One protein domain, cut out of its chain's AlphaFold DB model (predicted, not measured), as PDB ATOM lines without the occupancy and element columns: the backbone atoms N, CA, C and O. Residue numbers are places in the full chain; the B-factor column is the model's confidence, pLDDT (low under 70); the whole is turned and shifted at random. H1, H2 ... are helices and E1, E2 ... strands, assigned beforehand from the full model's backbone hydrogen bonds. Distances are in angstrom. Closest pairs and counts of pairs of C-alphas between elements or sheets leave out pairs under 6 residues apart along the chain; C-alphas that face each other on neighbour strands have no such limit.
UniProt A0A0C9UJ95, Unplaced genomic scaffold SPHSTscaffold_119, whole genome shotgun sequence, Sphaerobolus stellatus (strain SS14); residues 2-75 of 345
ATOM      1  N   ILE A   2     140.190 144.001 229.471       96.31
ATOM      2  CA  ILE A   2     138.993 143.165 229.282       96.31
ATOM      3  C   ILE A   2     138.448 142.855 230.677       96.31
ATOM      4  O   ILE A   2     139.060 142.078 231.409       96.31
ATOM      5  N   ILE A   3     137.328 143.469 231.056       94.94
ATOM      6  CA  ILE A   3     136.730 143.331 232.392       94.94
ATOM      7  C   ILE A   3     135.329 142.710 232.292       94.94
ATOM      8  O   ILE A   3     134.621 142.998 231.326       94.94
ATOM      9  N   PRO A   4     134.908 141.838 233.227       93.88
ATOM     10  CA  PRO A   4     133.514 141.428 233.317       93.88
ATOM     11  C   PRO A   4     132.664 142.643 233.701       93.88
ATOM     12  O   PRO A   4     133.121 143.494 234.458       93.88
ATOM     13  N   THR A   5     131.450 142.723 233.168       92.94
ATOM     14  CA  THR A   5     130.491 143.805 233.426       92.94
ATOM     15  C   THR A   5     129.539 143.381 234.555       92.94
ATOM     16  O   THR A   5     128.662 142.543 234.305       92.94
ATOM     17  N   PRO A   6     129.691 143.886 235.793       89.06
ATOM     18  CA  PRO A   6     128.833 143.495 236.908       89.06
ATOM     19  C   PRO A   6     127.380 143.943 236.692       89.06
ATOM     20  O   PRO A   6     127.087 144.847 235.912       89.06
ATOM     21  N   GLY A   7     126.435 143.267 237.349       85.81
ATOM     22  CA  GLY A   7     125.015 143.646 237.329       85.81
ATOM     23  C   GLY A   7     124.259 143.405 236.012       85.81
ATOM     24  O   GLY A   7     123.053 143.643 235.951       85.81
ATOM     25  N   LYS A   8     124.907 142.904 234.951       89.94
ATOM     26  CA  LYS A   8     124.219 142.517 233.707       89.94
ATOM     27  C   LYS A   8     123.503 141.172 233.857       89.94
ATOM     28  O   LYS A   8     124.041 140.224 234.420       89.94
ATOM     29  N   THR A   9     122.299 141.068 233.283       90.56
ATOM     30  CA  THR A   9     121.487 139.832 233.291       90.56
ATOM     31  C   THR A   9     122.148 138.683 232.533       90.56
ATOM     32  O   THR A   9     121.998 137.521 232.908       90.56
ATOM     33  N   LYS A  10     122.890 139.003 231.468       92.19
ATOM     34  CA  LYS A  10     123.737 138.068 230.726       92.19
ATOM     35  C   LYS A  10     125.205 138.409 230.985       92.19
ATOM     36  O   LYS A  10     125.538 139.594 230.963       92.19
ATOM     37  N   PRO A  11     126.082 137.407 231.185       94.44
ATOM     38  CA  PRO A  11     127.511 137.648 231.317       94.44
ATOM     39  C   PRO A  11     128.034 138.424 230.112       94.44
ATOM     40  O   PRO A  11     127.738 138.089 228.963       94.44
ATOM     41  N   HIS A  12     128.803 139.465 230.386       95.19
ATOM     42  CA  HIS A  12     129.191 140.455 229.398       95.19
ATOM     43  C   HIS A  12     130.597 140.966 229.718       95.19
ATOM     44  O   HIS A  12     131.007 141.006 230.881       95.19
ATOM     45  N   TRP A  13     131.344 141.301 228.672       96.31
ATOM     46  CA  TRP A  13     132.672 141.885 228.755       96.31
ATOM     47  C   TRP A  13     132.595 143.361 228.399       96.31
ATOM     48  O   TRP A  13     132.016 143.736 227.381       96.31
ATOM     49  N   THR A  14     133.262 144.191 229.187       96.62
ATOM     50  CA  THR A  14     133.581 145.559 228.804       96.62
ATOM     51  C   THR A  14     135.039 145.616 228.372       96.62
ATOM     52  O   THR A  14     135.946 145.209 229.104       96.62
ATOM     53  N   VAL A  15     135.274 146.128 227.168       96.44
ATOM     54  CA  VAL A  15     136.614 146.431 226.669       96.44
ATOM     55  C   VAL A  15     136.854 147.921 226.837       96.44
ATOM     56  O   VAL A  15     136.078 148.740 226.351       96.44
ATOM     57  N   VAL A  16     137.941 148.258 227.525       95.25
ATOM     58  CA  VAL A  16     138.385 149.642 227.731       95.25
ATOM     59  C   VAL A  16     139.750 149.815 227.075       95.25
ATOM     60  O   VAL A  16     140.692 149.084 227.401       95.25
ATOM     61  N   LEU A  17     139.858 150.781 226.166       93.62
ATOM     62  CA  LEU A  17     141.110 151.259 225.588       93.62
ATOM     63  C   LEU A  17     141.305 152.712 226.014       93.62
ATOM     64  O   LEU A  17     140.438 153.557 225.774       93.62
ATOM     65  N   LEU A  18     142.441 152.977 226.646       90.38
ATOM     66  CA  LEU A  18     142.834 154.301 227.106       90.38
ATOM     67  C   LEU A  18     144.047 154.738 226.292       90.38
ATOM     68  O   LEU A  18     144.975 153.950 226.099       90.38
ATOM     69  N   ALA A  19     144.011 155.967 225.788       84.81
ATOM     70  CA  ALA A  19     145.209 156.640 225.314       84.81
ATOM     71  C   ALA A  19     145.937 157.284 226.503       84.81
ATOM     72  O   ALA A  19     145.305 157.603 227.507       84.81
ATOM     73  N   ASP A  20     147.238 157.542 226.353       72.62
ATOM     74  CA  ASP A  20     148.026 158.294 227.346       72.62
ATOM     75  C   ASP A  20     147.488 159.718 227.566       72.62
ATOM     76  O   ASP A  20     147.803 160.362 228.560       72.62
ATOM     77  N   THR A  21     146.675 160.229 226.635       65.94
ATOM     78  CA  THR A  21     145.953 161.487 226.799       65.94
ATOM     79  C   THR A  21     144.515 161.215 227.236       65.94
ATOM     80  O   THR A  21     143.762 160.514 226.557       65.94
ATOM     81  N   ASP A  22     144.101 161.845 228.339       61.62
ATOM     82  CA  ASP A  22     142.794 161.642 228.993       61.62
ATOM     83  C   ASP A  22     141.569 161.943 228.108       61.62
ATOM     84  O   ASP A  22     140.427 161.683 228.487       61.62
ATOM     85  N   GLN A  23     141.777 162.489 226.908       62.56
ATOM     86  CA  GLN A  23     140.701 162.900 226.012       62.56
ATOM     87  C   GLN A  23     140.106 161.752 225.191       62.56
ATOM     88  O   GLN A  23     138.947 161.841 224.784       62.56
ATOM     89  N   ASN A  24     140.851 160.664 224.966       81.88
ATOM     90  CA  ASN A  24     140.422 159.596 224.066       81.88
ATOM     91  C   ASN A  24     140.305 158.258 224.796       81.88
ATOM     92  O   ASN A  24     141.284 157.547 225.015       81.88
ATOM     93  N   GLN A  25     139.064 157.905 225.127       89.50
ATOM     94  CA  GLN A  25     138.706 156.626 225.731       89.50
ATOM     95  C   GLN A  25     137.710 155.904 224.831       89.50
ATOM     96  O   GLN A  25     136.660 156.461 224.490       89.50
ATOM     97  N   ILE A  26     138.024 154.660 224.476       92.69
ATOM     98  CA  ILE A  26     137.115 153.773 223.752       92.69
ATOM     99  C   ILE A  26     136.631 152.724 224.743       92.69
ATOM    100  O   ILE A  26     137.425 151.961 225.291       92.69
ATOM    101  N   ILE A  27     135.323 152.704 224.973       94.12
ATOM    102  CA  ILE A  27     134.667 151.756 225.866       94.12
ATOM    103  C   ILE A  27     133.532 151.117 225.082       94.12
ATOM    104  O   ILE A  27     132.663 151.828 224.577       94.12
ATOM    105  N   PHE A  28     133.547 149.796 224.966       94.88
ATOM    106  CA  PHE A  28     132.464 149.061 224.326       94.88
ATOM    107  C   PHE A  28     132.193 147.739 225.030       94.88
ATOM    108  O   PHE A  28     133.047 147.172 225.714       94.88
ATOM    109  N   GLY A  29     130.960 147.282 224.858       94.69
ATOM    110  CA  GLY A  29     130.434 146.065 225.438       94.69
ATOM    111  C   GLY A  29     130.341 144.930 224.435       94.69
ATOM    112  O   GLY A  29     129.998 145.171 223.279       94.69
ATOM    113  N   VAL A  30     130.622 143.704 224.874       95.19
ATOM    114  CA  VAL A  30     130.391 142.485 224.096       95.19
ATOM    115  C   VAL A  30     129.846 141.396 225.013       95.19
ATOM    116  O   VAL A  30     130.447 141.096 226.044       95.19
ATOM    117  N   ASP A  31     128.739 140.758 224.627       95.75
ATOM    118  CA  ASP A  31     128.218 139.579 225.329       95.75
ATOM    119  C   ASP A  31     129.322 138.527 225.500       95.75
ATOM    120  O   ASP A  31     130.101 138.275 224.578       95.75
ATOM    121  N   ALA A  32     129.399 137.872 226.659       95.62
ATOM    122  CA  ALA A  32     130.409 136.839 226.885       95.62
ATOM    123  C   ALA A  32     130.166 135.598 226.022       95.62
ATOM    124  O   ALA A  32     131.115 134.935 225.605       95.62
ATOM    125  N   VAL A  33     128.892 135.324 225.738       95.50
ATOM    126  CA  VAL A  33     128.433 134.265 224.841       95.50
ATOM    127  C   VAL A  33     127.381 134.875 223.909       95.50
ATOM    128  O   VAL A  33     126.180 134.759 224.172       95.50
ATOM    129  N   PRO A  34     127.813 135.596 222.859       91.56
ATOM    130  CA  PRO A  34     126.892 136.220 221.922       91.56
ATOM    131  C   PRO A  34     126.128 135.154 221.109       91.56
ATOM    132  O   PRO A  34     126.464 133.957 221.121       91.56
ATOM    133  N   PRO A  35     125.106 135.569 220.342       89.94
ATOM    134  CA  PRO A  35     124.627 134.811 219.188       89.94
ATOM    135  C   PRO A  35     125.769 134.486 218.204       89.94
ATOM    136  O   PRO A  35     126.934 134.794 218.444       89.94
ATOM    137  N   SER A  36     125.459 133.860 217.067       91.81
ATOM    138  CA  SER A  36     126.472 133.667 216.020       91.81
ATOM    139  C   SER A  36     127.137 134.999 215.656       91.81
ATOM    140  O   SER A  36     126.441 135.962 215.333       91.81
ATOM    141  N   PHE A  37     128.466 135.039 215.685       93.62
ATOM    142  CA  PHE A  37     129.263 136.219 215.348       93.62
ATOM    143  C   PHE A  37     130.328 135.850 214.318       93.62
ATOM    144  O   PHE A  37     130.521 134.678 214.007       93.62
ATOM    145  N   SER A  38     130.991 136.841 213.730       92.19
ATOM    146  CA  SER A  38     132.109 136.599 212.815       92.19
ATOM    147  C   SER A  38     133.306 137.441 213.215       92.19
ATOM    148  O   SER A  38     133.145 138.590 213.621       92.19
ATOM    149  N   THR A  39     134.497 136.873 213.080       91.75
ATOM    150  CA  THR A  39     135.768 137.583 213.221       91.75
ATOM    151  C   THR A  39     136.403 137.755 211.849       91.75
ATOM    152  O   THR A  39     136.293 136.890 210.979       91.75
ATOM    153  N   THR A  40     137.045 138.895 211.623       90.38
ATOM    154  CA  THR A  40     137.752 139.193 210.375       90.38
ATOM    155  C   THR A  40     139.129 139.745 210.695       90.38
ATOM    156  O   THR A  40     139.278 140.610 211.557       90.38
ATOM    157  N   SER A  41     140.137 139.275 209.967       83.31
ATOM    158  CA  SER A  41     141.441 139.928 209.881       83.31
ATOM    159  C   SER A  41     141.573 140.543 208.485       83.31
ATOM    160  O   SER A  41     140.960 140.069 207.529       83.31
ATOM    161  N   GLN A  42     142.342 141.626 208.341       76.50
ATOM    162  CA  GLN A  42     142.419 142.404 207.090       76.50
ATOM    163  C   GLN A  42     142.811 141.562 205.855       76.50
ATOM    164  O   GLN A  42     142.529 141.951 204.722       76.50
ATOM    165  N   SER A  43     143.461 140.417 206.069       70.88
ATOM    166  CA  SER A  43     144.009 139.528 205.043       70.88
ATOM    167  C   SER A  43     143.240 138.215 204.849       70.88
ATOM    168  O   SER A  43     143.594 137.453 203.950       70.88
ATOM    169  N   GLU A  44     142.210 137.930 205.651       80.06
ATOM    170  CA  GLU A  44     141.513 136.639 205.640       80.06
ATOM    171  C   GLU A  44     139.999 136.787 205.471       80.06
ATOM    172  O   GLU A  44     139.399 137.824 205.757       80.06
ATOM    173  N   ALA A  45     139.366 135.723 204.972       83.75
ATOM    174  CA  ALA A  45     137.914 135.668 204.886       83.75
ATOM    175  C   ALA A  45     137.290 135.668 206.298       83.75
ATOM    176  O   ALA A  45     137.885 135.097 207.214       83.75
ATOM    177  N   PRO A  46     136.085 136.246 206.474       88.94
ATOM    178  CA  PRO A  46     135.373 136.199 207.746       88.94
ATOM    179  C   PRO A  46     135.235 134.770 208.274       88.94
ATOM    180  O   PRO A  46     134.717 133.888 207.585       88.94
ATOM    181  N   GLN A  47     135.677 134.552 209.509       88.50
ATOM    182  CA  GLN A  47     135.503 133.299 210.227       88.50
ATOM    183  C   GLN A  47     134.221 133.383 211.052       88.50
ATOM    184  O   GLN A  47     134.126 134.150 212.011       88.50
ATOM    185  N   SER A  48     133.214 132.607 210.657       91.75
ATOM    186  CA  SER A  48     131.947 132.534 211.382       91.75
ATOM    187  C   SER A  48     132.089 131.640 212.613       91.75
ATOM    188  O   SER A  48     132.549 130.501 212.517       91.75
ATOM    189  N   GLN A  49     131.667 132.161 213.757       91.81
ATOM    190  CA  GLN A  49     131.619 131.468 215.034       91.81
ATOM    191  C   GLN A  49     130.168 131.052 215.327       91.81
ATOM    192  O   GLN A  49     129.254 131.883 215.240       91.81
ATOM    193  N   PRO A  50     129.914 129.774 215.663       92.19
ATOM    194  CA  PRO A  50     128.567 129.303 215.950       92.19
ATOM    195  C   PRO A  50     128.033 129.902 217.258       92.19
ATOM    196  O   PRO A  50     128.790 130.317 218.140       92.19
ATOM    197  N   LYS A  51     126.704 129.893 217.404       91.81
ATOM    198  CA  LYS A  51     126.025 130.276 218.649       91.81
ATOM    199  C   LYS A  51     126.582 129.471 219.829       91.81
ATOM    200  O   LYS A  51     126.725 128.255 219.727       91.81
ATOM    201  N   GLY A  52     126.823 130.143 220.953       91.00
ATOM    202  CA  GLY A  52     127.348 129.507 222.165       91.00
ATOM    203  C   GLY A  52     128.872 129.558 222.296       91.00
ATOM    204  O   GLY A  52     129.396 129.110 223.310       91.00
ATOM    205  N   THR A  53     129.581 130.107 221.306       93.75
ATOM    206  CA  THR A  53     131.033 130.318 221.383       93.75
ATOM    207  C   THR A  53     131.344 131.502 222.298       93.75
ATOM    208  O   THR A  53     130.730 132.559 222.169       93.75
ATOM    209  N   GLU A  54     132.304 131.341 223.211       96.19
ATOM    210  CA  GLU A  54     132.763 132.439 224.065       96.19
ATOM    211  C   GLU A  54     133.447 133.530 223.231       96.19
ATOM    212  O   GLU A  54     134.303 133.249 222.391       96.19
ATOM    213  N   SER A  55     133.113 134.794 223.486       95.69
ATOM    214  CA  SER A  55     133.701 135.935 222.770       95.69
ATOM    215  C   SER A  55     135.093 136.313 223.280       95.69
ATOM    216  O   SER A  55     135.872 136.922 222.548       95.69
ATOM    217  N   LYS A  56     135.455 135.933 224.514       95.44
ATOM    218  CA  LYS A  56     136.720 136.343 225.151       95.44
ATOM    219  C   LYS A  56     137.976 135.947 224.353       95.44
ATOM    220  O   LYS A  56     138.843 136.807 224.198       95.44
ATOM    221  N   PRO A  57     138.121 134.714 223.822       95.38
ATOM    222  CA  PRO A  57     139.272 134.360 222.988       95.38
ATOM    223  C   PRO A  57     139.377 135.219 221.720       95.38
ATOM    224  O   PRO A  57     140.459 135.705 221.406       95.38
ATOM    225  N   ALA A  58     138.247 135.483 221.055       94.69
ATOM    226  CA  ALA A  58     138.194 136.351 219.880       94.69
ATOM    227  C   ALA A  58     138.554 137.808 220.216       94.69
ATOM    228  O   ALA A  58     139.256 138.464 219.451       94.69
ATOM    229  N   LEU A  59     138.141 138.312 221.385       95.19
ATOM    230  CA  LEU A  59     138.550 139.632 221.876       95.19
ATOM    231  C   LEU A  59     140.057 139.702 222.136       95.19
ATOM    232  O   LEU A  59     140.687 140.697 221.787       95.19
ATOM    233  N   LYS A  60     140.656 138.653 222.715       95.00
ATOM    234  CA  LYS A  60     142.114 138.584 222.915       95.00
ATOM    235  C   LYS A  60     142.867 138.612 221.594       95.00
ATOM    236  O   LYS A  60     143.849 139.336 221.479       95.00
ATOM    237  N   GLU A  61     142.401 137.849 220.612       93.44
ATOM    238  CA  GLU A  61     142.977 137.841 219.269       93.44
ATOM    239  C   GLU A  61     142.844 139.215 218.602       93.44
ATOM    240  O   GLU A  61     143.841 139.770 218.145       93.44
ATOM    241  N   PHE A  62     141.660 139.828 218.655       92.50
ATOM    242  CA  PHE A  62     141.434 141.179 218.143       92.50
ATOM    243  C   PHE A  62     142.394 142.205 218.766       92.50
ATOM    244  O   PHE A  62     143.036 142.973 218.050       92.50
ATOM    245  N   LEU A  63     142.547 142.188 220.093       93.19
ATOM    246  CA  LEU A  63     143.457 143.095 220.797       93.19
ATOM    247  C   LEU A  63     144.936 142.766 220.564       93.19
ATOM    248  O   LEU A  63     145.771 143.655 220.708       93.19
ATOM    249  N   SER A  64     145.279 141.539 220.163       91.94
ATOM    250  CA  SER A  64     146.662 141.160 219.835       91.94
ATOM    251  C   SER A  64     147.206 141.857 218.582       91.94
ATOM    252  O   SER A  64     148.417 141.890 218.377       91.94
ATOM    253  N   HIS A  65     146.329 142.455 217.768       90.94
ATOM    254  CA  HIS A  65     146.722 143.297 216.638       90.94
ATOM    255  C   HIS A  65     147.192 144.700 217.051       90.94
ATOM    256  O   HIS A  65     147.730 145.431 216.215       90.94
ATOM    257  N   LEU A  66     147.001 145.095 218.314       90.69
ATOM    258  CA  LEU A  66     147.602 146.315 218.851       90.69
ATOM    259  C   LEU A  66     149.129 146.146 218.983       90.69
ATOM    260  O   LEU A  66     149.618 145.020 219.106       90.69
ATOM    261  N   PRO A  67     149.912 147.245 218.970       91.62
ATOM    262  CA  PRO A  67     151.348 147.179 219.220       91.62
ATOM    263  C   PRO A  67     151.663 146.389 220.495       91.62
ATOM    264  O   PRO A  67     151.025 146.598 221.523       91.62
ATOM    265  N   SER A  68     152.695 145.540 220.458       88.44
ATOM    266  CA  SER A  68     153.097 144.691 221.596       88.44
ATOM    267  C   SER A  68     153.503 145.468 222.854       88.44
ATOM    268  O   SER A  68     153.644 144.888 223.926       88.44
ATOM    269  N   THR A  69     153.684 146.784 222.735       88.25
ATOM    270  CA  THR A  69     153.913 147.703 223.850       88.25
ATOM    271  C   THR A  69     152.657 147.978 224.675       88.25
ATOM    272  O   THR A  69     152.788 148.495 225.779       88.25
ATOM    273  N   ILE A  70     151.461 147.680 224.155       90.25
ATOM    274  CA  ILE A  70     150.182 147.914 224.831       90.25
ATOM    275  C   ILE A  70     149.755 146.622 225.540       90.25
ATOM    276  O   ILE A  70     149.384 145.653 224.874       90.25
ATOM    277  N   PRO A  71     149.790 146.569 226.883       91.88
ATOM    278  CA  PRO A  71     149.401 145.372 227.612       91.88
ATOM    279  C   PRO A  71     147.880 145.169 227.590       91.88
ATOM    280  O   PRO A  71     147.092 146.100 227.775       91.88
ATOM    281  N   VAL A  72     147.452 143.913 227.439       94.19
ATOM    282  CA  VAL A  72     146.056 143.515 227.659       94.19
ATOM    283  C   VAL A  72     145.905 143.064 229.108       94.19
ATOM    284  O   VAL A  72     146.324 141.969 229.473       94.19
ATOM    285  N   LEU A  73     145.309 143.925 229.931       95.12
ATOM    286  CA  LEU A  73     145.087 143.664 231.353       95.12
ATOM    287  C   LEU A  73     143.706 143.040 231.603       95.12
ATOM    288  O   LEU A  73     142.696 143.517 231.069       95.12
ATOM    289  N   GLU A  74     143.681 141.992 232.431       95.12
ATOM    290  CA  GLU A  74     142.472 141.287 232.877       95.12
ATOM    291  C   GLU A  74     142.408 141.237 234.410       95.12
ATOM    292  O   GLU A  74     143.447 141.036 235.049       95.12
ATOM    293  N   PRO A  75     141.215 141.386 235.009       94.94
ATOM    294  CA  PRO A  75     141.043 141.236 236.445       94.94
ATOM    295  C   PRO A  75     141.440 139.833 236.892       94.94
ATOM    296  O   PRO A  75     141.142 138.841 236.221       94.94
TER     297      PRO A  75
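Overview. This is residues 2 to 75 of the 345 residues of an uncharacterized protein of Sphaerobolus stellatus (strain SS14) (UniProt A0A0C9UJ95). A three-stranded antiparallel sheet, E1 - E2 - E3, has one helix, H1, over one face; a small separate hairpin, E4 and E5, lies near the helix by E4, and residues 19 to 24 stick out. E1, E2 and E3 form a meander, each strand the antiparallel neighbour of the one before. The 74 printed residues run E1 E2 E3 E4 E5 H1, class mixed, under half in named elements. The outline is flat, 38 by 37 by 19 A, only just compact, close to loose, with radius of gyration 13.5 A.

Along the chain. E2, residues 12 to 18, spans 19.6 A; E3, residues 25 to 31, 20.0 A. E1, residues 2 to 4, begins at C-alpha 2 (138.993, 143.165, 229.282). E4 is residues 37 to 39, E5 47 to 49. H1, residues 55 to 64, spans 14.3 A.

Arrangement. Within hydrogen-bond range are N 15 and O 28 of the hairpin E2 and E3, 2.9 A, N 14 and O 3 of E1 and E2, 2.8 A, and N 47 and O 39 of E4 and E5, 2.8 A. H1, with every O i to N i+4 pair within range, runs along E2, height over the sheet 9.8 A.

Size, cuts and confidence. The printed part has no cut and no long link; residues 21 to 23 are under pLDDT 70.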